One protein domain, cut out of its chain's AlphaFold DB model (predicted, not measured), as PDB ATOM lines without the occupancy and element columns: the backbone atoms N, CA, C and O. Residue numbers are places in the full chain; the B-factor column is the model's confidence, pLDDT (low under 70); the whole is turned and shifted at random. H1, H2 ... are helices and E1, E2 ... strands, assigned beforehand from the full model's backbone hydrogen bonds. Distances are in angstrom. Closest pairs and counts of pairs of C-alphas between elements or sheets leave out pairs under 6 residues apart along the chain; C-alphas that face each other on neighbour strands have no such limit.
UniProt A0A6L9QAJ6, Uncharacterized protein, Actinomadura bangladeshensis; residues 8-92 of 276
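This is residues 8 to 92 of the 276 residues of an uncharacterized protein of Actinomadura bangladeshensis (UniProt A0A6L9QAJ6). A strongly twisted ribbon of four strands, E1 to E4, makes the body of an elongated shape, with the helix H1 off one end of it and the loop of residues 64 to 75 at the other end. The last residues come back to the helix end. The printed part has 85 residues, with H1, E1, E2, E3 and E4 in that order along the chain; the sheet's order is E1, E2, E3, E4, all antiparallel. The class is mixed, helices and strands, with under half of the residues in named elements. The whole is loose, with a radius of gyration of the C-alphas of 15.0 A, and spans 43 by 26 by 16 A.

Begin at H1, residues 8 to 19, where every O i to N i+4 pair is within hydrogen-bond range. Next come E1, residues 35 to 38, E2, residues 44 to 51, E3, residues 58 to 63, and E4, residues 76 to 81, a meander, each strand the antiparallel neighbour of the one before. H1 is not on this sheet, and is apart from E2, E3 and E4. In the hairpin of E1 and E2, at 139 degrees, look for N 37 and O 45, 2.9 A apart. In the hairpin of E2 and E3, at 159 degrees, N 48 and O 61 are 2.8 A apart. In the hairpin of E3 and E4, at 158 degrees, N 60 and O 79 are 2.8 A apart. E1 and E4 are the edge strands.

Find C-alpha 8 at (-61.705, -31.834, -22.088); from there H1 runs 16.6 A to C-alpha 19. E1 is 10.5 A long, and E2, from C-alpha 44 at (-29.111, -31.492, -5.384), 22.5 A. E3 is 16.3 A long, and E4 runs 16.0 A to C-alpha 81 at (-44.582, -28.505, -19.439).

The C-alphas of Val 10 and Gly 71, the two farthest apart, are 46.0 A apart. The printed part has no cut. The links from H1 to E1 and from E3 to E4 are long. The pLDDT is under 70 at residues 28 to 29 and 66 to 71.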
ATOM      1  N   ASP A   8     -62.664 -32.442 -23.018       96.06
ATOM      2  CA  ASP A   8     -61.705 -31.834 -22.088       96.06
ATOM      3  C   ASP A   8     -60.357 -31.572 -22.787       96.06
ATOM      4  O   ASP A   8     -59.739 -30.528 -22.582       96.06
ATOM      5  N   ASP A   9     -59.926 -32.466 -23.685       95.56
ATOM      6  CA  ASP A   9     -58.718 -32.271 -24.495       95.56
ATOM      7  C   ASP A   9     -58.857 -31.082 -25.467       95.56
ATOM      8  O   ASP A   9     -57.934 -30.269 -25.593       95.56
ATOM      9  N   VAL A  10     -60.026 -30.943 -26.108       96.62
ATOM     10  CA  VAL A  10     -60.341 -29.820 -27.012       96.62
ATOM     11  C   VAL A  10     -60.359 -28.499 -26.247       96.62
ATOM     12  O   VAL A  10     -59.704 -27.534 -26.649       96.62
ATOM     13  N   ALA A  11     -61.079 -28.458 -25.124       97.25
ATOM     14  CA  ALA A  11     -61.196 -27.276 -24.281       97.25
ATOM     15  C   ALA A  11     -59.826 -26.810 -23.769       97.25
ATOM     16  O   ALA A  11     -59.510 -25.620 -23.850       97.25
ATOM     17  N   MET A  12     -58.979 -27.746 -23.327       96.38
ATOM     18  CA  MET A  12     -57.605 -27.453 -22.918       96.38
ATOM     19  C   MET A  12     -56.805 -26.827 -24.064       96.38
ATOM     20  O   MET A  12     -56.164 -25.796 -23.864       96.38
ATOM     21  N   GLU A  13     -56.822 -27.419 -25.262       96.25
ATOM     22  CA  GLU A  13     -56.077 -26.879 -26.406       96.25
ATOM     23  C   GLU A  13     -56.530 -25.459 -26.761       96.25
ATOM     24  O   GLU A  13     -55.699 -24.596 -27.040       96.25
ATOM     25  N   GLN A  14     -57.833 -25.184 -26.719       96.50
ATOM     26  CA  GLN A  14     -58.362 -23.850 -26.999       96.50
ATOM     27  C   GLN A  14     -57.912 -22.818 -25.959       96.50
ATOM     28  O   GLN A  14     -57.503 -21.719 -26.336       96.50
ATOM     29  N   ILE A  15     -57.923 -23.173 -24.669       95.94
ATOM     30  CA  ILE A  15     -57.429 -22.304 -23.589       95.94
ATOM     31  C   ILE A  15     -55.923 -22.048 -23.746       95.94
ATOM     32  O   ILE A  15     -55.466 -20.910 -23.621       95.94
ATOM     33  N   LEU A  16     -55.144 -23.084 -24.070       94.81
ATOM     34  CA  LEU A  16     -53.707 -22.958 -24.324       94.81
ATOM     35  C   LEU A  16     -53.423 -22.029 -25.511       94.81
ATOM     36  O   LEU A  16     -52.592 -21.129 -25.393       94.81
ATOM     37  N   ARG A  17     -54.146 -22.190 -26.625       94.19
ATOM     38  CA  ARG A  17     -54.022 -21.314 -27.801       94.19
ATOM     39  C   ARG A  17     -54.396 -19.870 -27.489       94.19
ATOM     40  O   ARG A  17     -53.688 -18.967 -27.921       94.19
ATOM     41  N   ALA A  18     -55.465 -19.653 -26.724       94.19
ATOM     42  CA  ALA A  18     -55.892 -18.317 -26.314       94.19
ATOM     43  C   ALA A  18     -54.857 -17.621 -25.414       94.19
ATOM     44  O   ALA A  18     -54.712 -16.403 -25.477       94.19
ATOM     45  N   CYS A  19     -54.116 -18.381 -24.602       93.81
ATOM     46  CA  CYS A  19     -53.030 -17.837 -23.790       93.81
ATOM     47  C   CYS A  19     -51.807 -17.423 -24.629       93.81
ATOM     48  O   CYS A  19     -51.091 -16.494 -24.250       93.81
ATOM     49  N   GLY A  20     -51.561 -18.097 -25.757       91.00
ATOM     50  CA  GLY A  20     -50.441 -17.806 -26.652       91.00
ATOM     51  C   GLY A  20     -49.089 -17.853 -25.932       91.00
ATOM     52  O   GLY A  20     -48.834 -18.755 -25.140       91.00
ATOM     53  N   ASN A  21     -48.239 -16.855 -26.194       87.06
ATOM     54  CA  ASN A  21     -46.929 -16.702 -25.546       87.06
ATOM     55  C   ASN A  21     -46.965 -15.790 -24.297       87.06
ATOM     56  O   ASN A  21     -45.929 -15.592 -23.665       87.06
ATOM     57  N   ASP A  22     -48.128 -15.230 -23.936       89.19
ATOM     58  CA  ASP A  22     -48.307 -14.287 -22.815       89.19
ATOM     59  C   ASP A  22     -48.829 -15.002 -21.555       89.19
ATOM     60  O   ASP A  22     -49.936 -14.774 -21.045       89.19
ATOM     61  N   HIS A  23     -48.032 -15.953 -21.075       90.62
ATOM     62  CA  HIS A  23     -48.358 -16.708 -19.873       90.62
ATOM     63  C   HIS A  23     -48.260 -15.837 -18.611       90.62
ATOM     64  O   HIS A  23     -47.232 -15.221 -18.338       90.62
ATOM     65  N   ASP A  24     -49.309 -15.864 -17.786       92.38
ATOM     66  CA  ASP A  24     -49.343 -15.218 -16.468       92.38
ATOM     67  C   ASP A  24     -48.838 -16.184 -15.389       92.38
ATOM     68  O   ASP A  24     -49.609 -16.935 -14.782       92.38
ATOM     69  N   PHE A  25     -47.521 -16.197 -15.188       90.56
ATOM     70  CA  PHE A  25     -46.889 -16.949 -14.106       90.56
ATOM     71  C   PHE A  25     -46.792 -16.051 -12.860       90.56
ATOM     72  O   PHE A  25     -46.201 -14.972 -12.932       90.56
ATOM     73  N   PRO A  26     -47.322 -16.453 -11.693       86.25
ATOM     74  CA  PRO A  26     -47.134 -15.675 -10.473       86.25
ATOM     75  C   PRO A  26     -45.649 -15.568 -10.107       86.25
ATOM     76  O   PRO A  26     -44.884 -16.505 -10.305       86.25
ATOM     77  N   GLY A  27     -45.236 -14.419  -9.563       77.75
ATOM     78  CA  GLY A  27     -43.869 -14.242  -9.059       77.75
ATOM     79  C   GLY A  27     -42.784 -14.331 -10.138       77.75
ATOM     80  O   GLY A  27     -41.675 -14.755  -9.835       77.75
ATOM     81  N   GLN A  28     -43.088 -13.930 -11.382       64.38
ATOM     82  CA  GLN A  28     -42.251 -14.118 -12.582       64.38
ATOM     83  C   GLN A  28     -40.751 -13.832 -12.429       64.38
ATOM     84  O   GLN A  28     -39.969 -14.468 -13.138       64.38
ATOM     85  N   ASN A  29     -40.366 -12.956 -11.497       66.31
ATOM     86  CA  ASN A  29     -39.004 -12.463 -11.305       66.31
ATOM     87  C   ASN A  29     -38.274 -13.046 -10.083       66.31
ATOM     88  O   ASN A  29     -37.163 -12.602  -9.793       66.31
ATOM     89  N   ARG A  30     -38.861 -13.998  -9.343       74.06
ATOM     90  CA  ARG A  30     -38.227 -14.573  -8.147       74.06
ATOM     91  C   ARG A  30     -38.003 -16.073  -8.313       74.06
ATOM     92  O   ARG A  30     -38.946 -16.839  -8.483       74.06
ATOM     93  N   LEU A  31     -36.738 -16.484  -8.271       79.56
ATOM     94  CA  LEU A  31     -36.348 -17.891  -8.219       79.56
ATOM     95  C   LEU A  31     -36.419 -18.358  -6.766       79.56
ATOM     96  O   LEU A  31     -35.454 -18.238  -6.018       79.56
ATOM     97  N   GLU A  32     -37.594 -18.832  -6.362       84.50
ATOM     98  CA  GLU A  32     -37.801 -19.476  -5.063       84.50
ATOM     99  C   GLU A  32     -37.782 -20.994  -5.240       84.50
ATOM    100  O   GLU A  32     -38.384 -21.523  -6.178       84.50
ATOM    101  N   VAL A  33     -37.094 -21.704  -4.349       85.44
ATOM    102  CA  VAL A  33     -37.093 -23.170  -4.348       85.44
ATOM    103  C   VAL A  33     -38.477 -23.646  -3.908       85.44
ATOM    104  O   VAL A  33     -38.891 -23.391  -2.780       85.44
ATOM    105  N   THR A  34     -39.205 -24.318  -4.798       84.94
ATOM    106  CA  THR A  34     -40.470 -24.992  -4.453       84.94
ATOM    107  C   THR A  34     -40.255 -26.467  -4.134       84.94
ATOM    108  O   THR A  34     -41.090 -27.078  -3.479       84.94
ATOM    109  N   GLU A  35     -39.163 -27.040  -4.638       86.62
ATOM    110  CA  GLU A  35     -38.822 -28.458  -4.550       86.62
ATOM    111  C   GLU A  35     -37.313 -28.643  -4.778       86.62
ATOM    112  O   GLU A  35     -36.659 -27.786  -5.381       86.62
ATOM    113  N   THR A  36     -36.764 -29.769  -4.326       89.00
ATOM    114  CA  THR A  36     -35.416 -30.225  -4.673       89.00
ATOM    115  C   THR A  36     -35.472 -31.600  -5.341       89.00
ATOM    116  O   THR A  36     -36.214 -32.483  -4.924       89.00
ATOM    117  N   GLU A  37     -34.684 -31.779  -6.399       90.94
ATOM    118  CA  GLU A  37     -34.507 -33.042  -7.122       90.94
ATOM    119  C   GLU A  37     -33.038 -33.497  -6.985       90.94
ATOM    120  O   GLU A  37     -32.149 -32.683  -6.733       90.94
ATOM    121  N   THR A  38     -32.759 -34.790  -7.159       89.75
ATOM    122  CA  THR A  38     -31.384 -35.305  -7.289       89.75
ATOM    123  C   THR A  38     -31.120 -35.631  -8.751       89.75
ATOM    124  O   THR A  38     -31.882 -36.382  -9.362       89.75
ATOM    125  N   ASP A  39     -30.067 -35.061  -9.334       87.00
ATOM    126  CA  ASP A  39     -29.711 -35.349 -10.722       87.00
ATOM    127  C   ASP A  39     -28.961 -36.682 -10.889       87.00
ATOM    128  O   ASP A  39     -28.653 -37.395  -9.933       87.00
ATOM    129  N   ALA A  40     -28.647 -37.025 -12.141       86.44
ATOM    130  CA  ALA A  40     -27.932 -38.253 -12.484       86.44
ATOM    131  C   ALA A  40     -26.510 -38.337 -11.894       86.44
ATOM    132  O   ALA A  40     -25.947 -39.428 -11.833       86.44
ATOM    133  N   ALA A  41     -25.927 -37.212 -11.474       88.25
ATOM    134  CA  ALA A  41     -24.625 -37.149 -10.818       88.25
ATOM    135  C   ALA A  41     -24.734 -37.199  -9.281       88.25
ATOM    136  O   ALA A  41     -23.714 -37.123  -8.595       88.25
ATOM    137  N   GLY A  42     -25.945 -37.337  -8.730       89.00
ATOM    138  CA  GLY A  42     -26.191 -37.351  -7.290       89.00
ATOM    139  C   GLY A  42     -26.209 -35.960  -6.652       89.00
ATOM    140  O   GLY A  42     -26.148 -35.862  -5.428       89.00
ATOM    141  N   GLN A  43     -26.266 -34.887  -7.446       88.25
ATOM    142  CA  GLN A  43     -26.265 -33.519  -6.933       88.25
ATOM    143  C   GLN A  43     -27.686 -33.011  -6.693       88.25
ATOM    144  O   GLN A  43     -28.617 -33.337  -7.431       88.25
ATOM    145  N   THR A  44     -27.845 -32.175  -5.664       89.62
ATOM    146  CA  THR A  44     -29.111 -31.492  -5.384       89.62
ATOM    147  C   THR A  44     -29.352 -30.392  -6.410       89.62
ATOM    148  O   THR A  44     -28.557 -29.461  -6.554       89.62
ATOM    149  N   VAL A  45     -30.489 -30.478  -7.088       91.12
ATOM    150  CA  VAL A  45     -30.996 -29.485  -8.028       91.12
ATOM    151  C   VAL A  45     -32.191 -28.792  -7.393       91.12
ATOM    152  O   VAL A  45     -33.169 -29.432  -7.016       91.12
ATOM    153  N   ASN A  46     -32.125 -27.473  -7.297       91.62
ATOM    154  CA  ASN A  46     -33.253 -26.652  -6.890       91.62
ATOM    155  C   ASN A  46     -34.255 -26.551  -8.036       91.62
ATOM    156  O   ASN A  46     -33.869 -26.347  -9.191       91.62
ATOM    157  N   VAL A  47     -35.542 -26.649  -7.711       90.75
ATOM    158  CA  VAL A  47     -36.632 -26.617  -8.682       90.75
ATOM    159  C   VAL A  47     -37.671 -25.582  -8.266       90.75
ATOM    160  O   VAL A  47     -38.150 -25.574  -7.134       90.75
ATOM    161  N   ASN A  48     -38.053 -24.723  -9.210       90.69
ATOM    162  CA  ASN A  48     -39.219 -23.852  -9.120       90.69
ATOM    163  C   ASN A  48     -40.266 -24.326 -10.132       90.69
ATOM    164  O   ASN A  48     -40.000 -24.320 -11.336       90.69
ATOM    165  N   ARG A  49     -41.451 -24.719  -9.659       90.50
ATOM    166  CA  ARG A  49     -42.597 -25.069 -10.508       90.50
ATOM    167  C   ARG A  49     -43.689 -24.025 -10.341       90.50
ATOM    168  O   ARG A  49     -44.261 -23.880  -9.267       90.50
ATOM    169  N   THR A  50     -44.010 -23.328 -11.426       90.69
ATOM    170  CA  THR A  50     -45.019 -22.268 -11.418       90.69
ATOM    171  C   THR A  50     -46.017 -22.475 -12.552       90.69
ATOM    172  O   THR A  50     -45.637 -22.492 -13.722       90.69
ATOM    173  N   ALA A  51     -47.302 -22.625 -12.221       91.62
ATOM    174  CA  ALA A  51     -48.371 -22.767 -13.208       91.62
ATOM    175  C   ALA A  51     -48.905 -21.403 -13.675       91.62
ATOM    176  O   ALA A  51     -49.084 -20.481 -12.879       91.62
ATOM    177  N   CYS A  52     -49.187 -21.283 -14.971       93.50
ATOM    178  CA  CYS A  52     -49.828 -20.119 -15.562       93.50
ATOM    179  C   CYS A  52     -51.284 -20.036 -15.094       93.50
ATOM    180  O   CYS A  52     -52.074 -20.940 -15.371       93.50
ATOM    181  N   ARG A  53     -51.680 -18.919 -14.479       93.19
ATOM    182  CA  ARG A  53     -53.042 -18.714 -13.945       93.19
ATOM    183  C   ARG A  53     -54.140 -18.758 -15.007       93.19
ATOM    184  O   ARG A  53     -55.280 -19.059 -14.683       93.19
ATOM    185  N   LYS A  54     -53.802 -18.457 -16.264       93.75
ATOM    186  CA  LYS A  54     -54.756 -18.456 -17.385       93.75
ATOM    187  C   LYS A  54     -54.992 -19.838 -18.001       93.75
ATOM    188  O   LYS A  54     -56.082 -20.099 -18.485       93.75
ATOM    189  N   CYS A  55     -53.971 -20.695 -18.054       93.75
ATOM    190  CA  CYS A  55     -54.012 -21.890 -18.905       93.75
ATOM    191  C   CYS A  55     -53.385 -23.146 -18.301       93.75
ATOM    192  O   CYS A  55     -53.334 -24.167 -18.972       93.75
ATOM    193  N   GLY A  56     -52.860 -23.086 -17.076       92.50
ATOM    194  CA  GLY A  56     -52.262 -24.236 -16.397       92.50
ATOM    195  C   GLY A  56     -50.877 -24.657 -16.903       92.50
ATOM    196  O   GLY A  56     -50.247 -25.485 -16.252       92.50
ATOM    197  N   MET A  57     -50.354 -24.095 -18.009       94.12
ATOM    198  CA  MET A  57     -48.972 -24.337 -18.468       94.12
ATOM    199  C   MET A  57     -47.997 -24.206 -17.303       94.12
ATOM    200  O   MET A  57     -48.057 -23.217 -16.580       94.12
ATOM    201  N   VAL A  58     -47.108 -25.179 -17.109       91.81
ATOM    202  CA  VAL A  58     -46.183 -25.177 -15.971       91.81
ATOM    203  C   VAL A  58     -44.798 -24.781 -16.449       91.81
ATOM    204  O   VAL A  58     -44.188 -25.479 -17.259       91.81
ATOM    205  N   ARG A  59     -44.280 -23.672 -15.923       92.12
ATOM    206  CA  ARG A  59     -42.874 -23.295 -16.051       92.12
ATOM    207  C   ARG A  59     -42.086 -24.008 -14.962       92.12
ATOM    208  O   ARG A  59     -42.400 -23.855 -13.783       92.12
ATOM    209  N   ILE A  60     -41.086 -24.785 -15.360       92.19
ATOM    210  CA  ILE A  60     -40.192 -25.499 -14.452       92.19
ATOM    211  C   ILE A  60     -38.791 -24.942 -14.650       92.19
ATOM    212  O   ILE A  60     -38.199 -25.135 -15.712       92.19
ATOM    213  N   THR A  61     -38.263 -24.271 -13.634       92.25
ATOM    214  CA  THR A  61     -36.891 -23.767 -13.637       92.25
ATOM    215  C   THR A  61     -36.042 -24.600 -12.691       92.25
ATOM    216  O   THR A  61     -36.413 -24.786 -11.537       92.25
ATOM    217  N   ARG A  62     -34.912 -25.103 -13.189       92.81
ATOM    218  CA  ARG A  62     -33.936 -25.908 -12.450       92.81
ATOM    219  C   ARG A  62     -32.608 -25.182 -12.366       92.81
ATOM    220  O   ARG A  62     -32.160 -24.650 -13.380       92.81
ATOM    221  N   TRP A  63     -31.972 -25.189 -11.204       91.56
ATOM    222  CA  TRP A  63     -30.621 -24.659 -11.029       91.56
ATOM    223  C   TRP A  63     -29.895 -25.393  -9.905       91.56
ATOM    224  O   TRP A  63     -30.514 -25.944  -8.999       91.56
ATOM    225  N   GLN A  64     -28.571 -25.397  -9.962       87.31
ATOM    226  CA  GLN A  64     -27.728 -25.854  -8.861       87.31
ATOM    227  C   GLN A  64     -27.194 -24.644  -8.090       87.31
ATOM    228  O   GLN A  64     -27.271 -23.511  -8.572       87.31
ATOM    229  N   ALA A  65     -26.670 -24.887  -6.888       73.12
ATOM    230  CA  ALA A  65     -26.020 -23.865  -6.076       73.12
ATOM    231  C   ALA A  65     -24.943 -23.077  -6.871       73.12
ATOM    232  O   ALA A  65     -24.328 -23.633  -7.786       73.12
ATOM    233  N   PRO A  66     -24.663 -21.807  -6.512       69.44
ATOM    234  CA  PRO A  66     -25.179 -21.096  -5.340       69.44
ATOM    235  C   PRO A  66     -26.655 -20.680  -5.458       69.44
ATOM    236  O   PRO A  66     -27.209 -20.595  -6.553       69.44
ATOM    237  N   GLU A  67     -27.306 -20.459  -4.313       66.25
ATOM    238  CA  GLU A  67     -28.694 -19.996  -4.278       66.25
ATOM    239  C   GLU A  67     -28.843 -18.599  -4.911       66.25
ATOM    240  O   GLU A  67     -27.929 -17.768  -4.838       66.25
ATOM    241  N   PRO A  68     -30.003 -18.287  -5.519       62.25
ATOM    242  CA  PRO A  68     -30.250 -16.974  -6.087       62.25
ATOM    243  C   PRO A  68     -30.170 -15.913  -4.980       62.25
ATOM    244  O   PRO A  68     -30.970 -15.916  -4.048       62.25
ATOM    245  N   GLY A  69     -29.211 -14.992  -5.087       63.94
ATOM    246  CA  GLY A  69     -29.044 -13.883  -4.139       63.94
ATOM    247  C   GLY A  69     -27.812 -13.958  -3.233       63.94
ATOM    248  O   GLY A  69     -27.514 -12.967  -2.573       63.94
ATOM    249  N   THR A  70     -27.034 -15.046  -3.245       65.75
ATOM    250  CA  THR A  70     -25.807 -15.160  -2.423       65.75
ATOM    251  C   THR A  70     -24.554 -14.547  -3.066       65.75
ATOM    252  O   THR A  70     -23.452 -14.745  -2.563       65.75
ATOM    253  N   GLY A  71     -24.699 -13.797  -4.165       61.56
ATOM    254  CA  GLY A  71     -23.586 -13.183  -4.895       61.56
ATOM    255  C   GLY A  71     -22.763 -14.210  -5.682       61.56
ATOM    256  O   GLY A  71     -21.832 -14.811  -5.164       61.56
ATOM    257  N   GLY A  72     -23.107 -14.408  -6.956       71.12
ATOM    258  CA  GLY A  72     -22.418 -15.323  -7.869       71.12
ATOM    259  C   GLY A  72     -23.245 -15.583  -9.129       71.12
ATOM    260  O   GLY A  72     -24.461 -15.388  -9.126       71.12
ATOM    261  N   SER A  73     -22.593 -16.005 -10.211       75.94
ATOM    262  CA  SER A  73     -23.286 -16.468 -11.419       75.94
ATOM    263  C   SER A  73     -23.721 -17.920 -11.235       75.94
ATOM    264  O   SER A  73     -22.921 -18.750 -10.809       75.94
ATOM    265  N   PHE A  74     -24.960 -18.237 -11.597       80.75
ATOM    266  CA  PHE A  74     -25.478 -19.604 -11.647       80.75
ATOM    267  C   PHE A  74     -26.121 -19.864 -13.012       80.75
ATOM    268  O   PHE A  74     -26.467 -18.931 -13.742       80.75
ATOM    269  N   CYS A  75     -26.272 -21.137 -13.367       84.06
ATOM    270  CA  CYS A  75     -26.982 -21.553 -14.570       84.06
ATOM    271  C   CYS A  75     -28.375 -22.050 -14.183       84.06
ATOM    272  O   CYS A  75     -28.504 -22.900 -13.300       84.06
ATOM    273  N   ALA A  76     -29.406 -21.532 -14.850       89.69
ATOM    274  CA  ALA A  76     -30.773 -21.997 -14.690       89.69
ATOM    275  C   ALA A  76     -31.331 -22.483 -16.028       89.69
ATOM    276  O   ALA A  76     -31.302 -21.768 -17.030       89.69
ATOM    277  N   LEU A  77     -31.888 -23.690 -16.027       91.88
ATOM    278  CA  LEU A  77     -32.600 -24.265 -17.157       91.88
ATOM    279  C   LEU A  77     -34.099 -24.113 -16.923       91.88
ATOM    280  O   LEU A  77     -34.626 -24.633 -15.944       91.88
ATOM    281  N   THR A  78     -34.794 -23.441 -17.837       92.62
ATOM    282  CA  THR A  78     -36.256 -23.332 -17.794       92.62
ATOM    283  C   THR A  78     -36.880 -24.144 -18.915       92.62
ATOM    284  O   THR A  78     -36.531 -23.970 -20.081       92.62
ATOM    285  N   VAL A  79     -37.829 -25.006 -18.561       93.69
ATOM    286  CA  VAL A  79     -38.646 -25.774 -19.503       93.69
ATOM    287  C   VAL A  79     -40.127 -25.516 -19.248       93.69
ATOM    288  O   VAL A  79     -40.541 -25.252 -18.118       93.69
ATOM    289  N   TYR A  80     -40.930 -25.610 -20.303       92.25
ATOM    290  CA  TYR A  80     -42.382 -25.479 -20.225       92.25
ATOM    291  C   TYR A  80     -43.024 -26.849 -20.401       92.25
ATOM    292  O   TYR A  80     -42.753 -27.557 -21.373       92.25
ATOM    293  N   LYS A  81     -43.862 -27.235 -19.441       92.56
ATOM    294  CA  LYS A  81     -44.582 -28.505 -19.439       92.56
ATOM    295  C   LYS A  81     -46.067 -28.243 -19.632       92.56
ATOM    296  O   LYS A  81     -46.689 -27.520 -18.852       92.56
ATOM    297  N   ARG A  82     -46.636 -28.890 -20.648       92.88
ATOM    298  CA  ARG A  82     -48.070 -28.842 -20.943       92.88
ATOM    299  C   ARG A  82     -48.891 -29.364 -19.740       92.88
ATOM    300  O   ARG A  82     -48.481 -30.362 -19.124       92.88
ATOM    301  N   PRO A  83     -50.008 -28.706 -19.374       91.75
ATOM    302  CA  PRO A  83     -50.889 -29.181 -18.310       91.75
ATOM    303  C   PRO A  83     -51.634 -30.446 -18.738       91.75
ATOM    304  O   PRO A  83     -51.705 -30.755 -19.928       91.75
ATOM    305  N   GLU A  84     -52.172 -31.176 -17.766       91.00
ATOM    306  CA  GLU A  84     -53.302 -32.067 -18.034       91.00
ATOM    307  C   GLU A  84     -54.612 -31.265 -17.990       91.00
ATOM    308  O   GLU A  84     -54.640 -30.217 -17.344       91.00
ATOM    309  N   PRO A  85     -55.704 -31.724 -18.631       91.44
ATOM    310  CA  PRO A  85     -56.970 -30.994 -18.657       91.44
ATOM    311  C   PRO A  85     -57.448 -30.506 -17.283       91.44
ATOM    312  O   PRO A  85     -57.806 -29.344 -17.146       91.44
ATOM    313  N   GLY A  86     -57.386 -31.342 -16.247       90.75
ATOM    314  CA  GLY A  86     -57.786 -30.989 -14.882       90.75
ATOM    315  C   GLY A  86     -56.866 -29.990 -14.177       90.75
ATOM    316  O   GLY A  86     -57.263 -29.436 -13.155       90.75
ATOM    317  N   ASP A  87     -55.669 -29.724 -14.709       90.56
ATOM    318  CA  ASP A  87     -54.777 -28.672 -14.207       90.56
ATOM    319  C   ASP A  87     -55.132 -27.288 -14.802       90.56
ATOM    320  O   ASP A  87     -54.560 -26.271 -14.399       90.56
ATOM    321  N   VAL A  88     -56.038 -27.230 -15.791       93.38
ATOM    322  CA  VAL A  88     -56.404 -26.004 -16.510       93.38
ATOM    323  C   VAL A  88     -57.570 -25.293 -15.809       93.38
ATOM    324  O   VAL A  88     -58.655 -25.863 -15.675       93.38
ATOM    325  N   PRO A  89     -57.402 -24.025 -15.396       91.25
ATOM    326  CA  PRO A  89     -58.491 -23.248 -14.809       91.25
ATOM    327  C   PRO A  89     -59.670 -23.075 -15.778       91.25
ATOM    328  O   PRO A  89     -59.471 -22.746 -16.946       91.25
ATOM    329  N   GLY A  90     -60.898 -23.275 -15.291       92.25
ATOM    330  CA  GLY A  90     -62.123 -23.108 -16.088       92.25
ATOM    331  C   GLY A  90     -62.373 -24.207 -17.132       92.25
ATOM    332  O   GLY A  90     -63.169 -24.014 -18.055       92.25
ATOM    333  N   ILE A  91     -61.659 -25.339 -17.044       95.00
ATOM    334  CA  ILE A  91     -61.750 -26.414 -18.039       95.00
ATOM    335  C   ILE A  91     -63.150 -27.018 -18.124       95.00
ATOM    336  O   ILE A  91     -63.645 -27.254 -19.225       95.00
ATOM    337  N   THR A  92     -63.800 -27.228 -16.977       91.69
ATOM    338  CA  THR A  92     -65.120 -27.854 -16.893       91.69
ATOM    339  C   THR A  92     -66.150 -27.000 -17.618       91.69
ATOM    340  O   THR A  92     -66.881 -27.505 -18.465       91.69
TER     341      THR A  92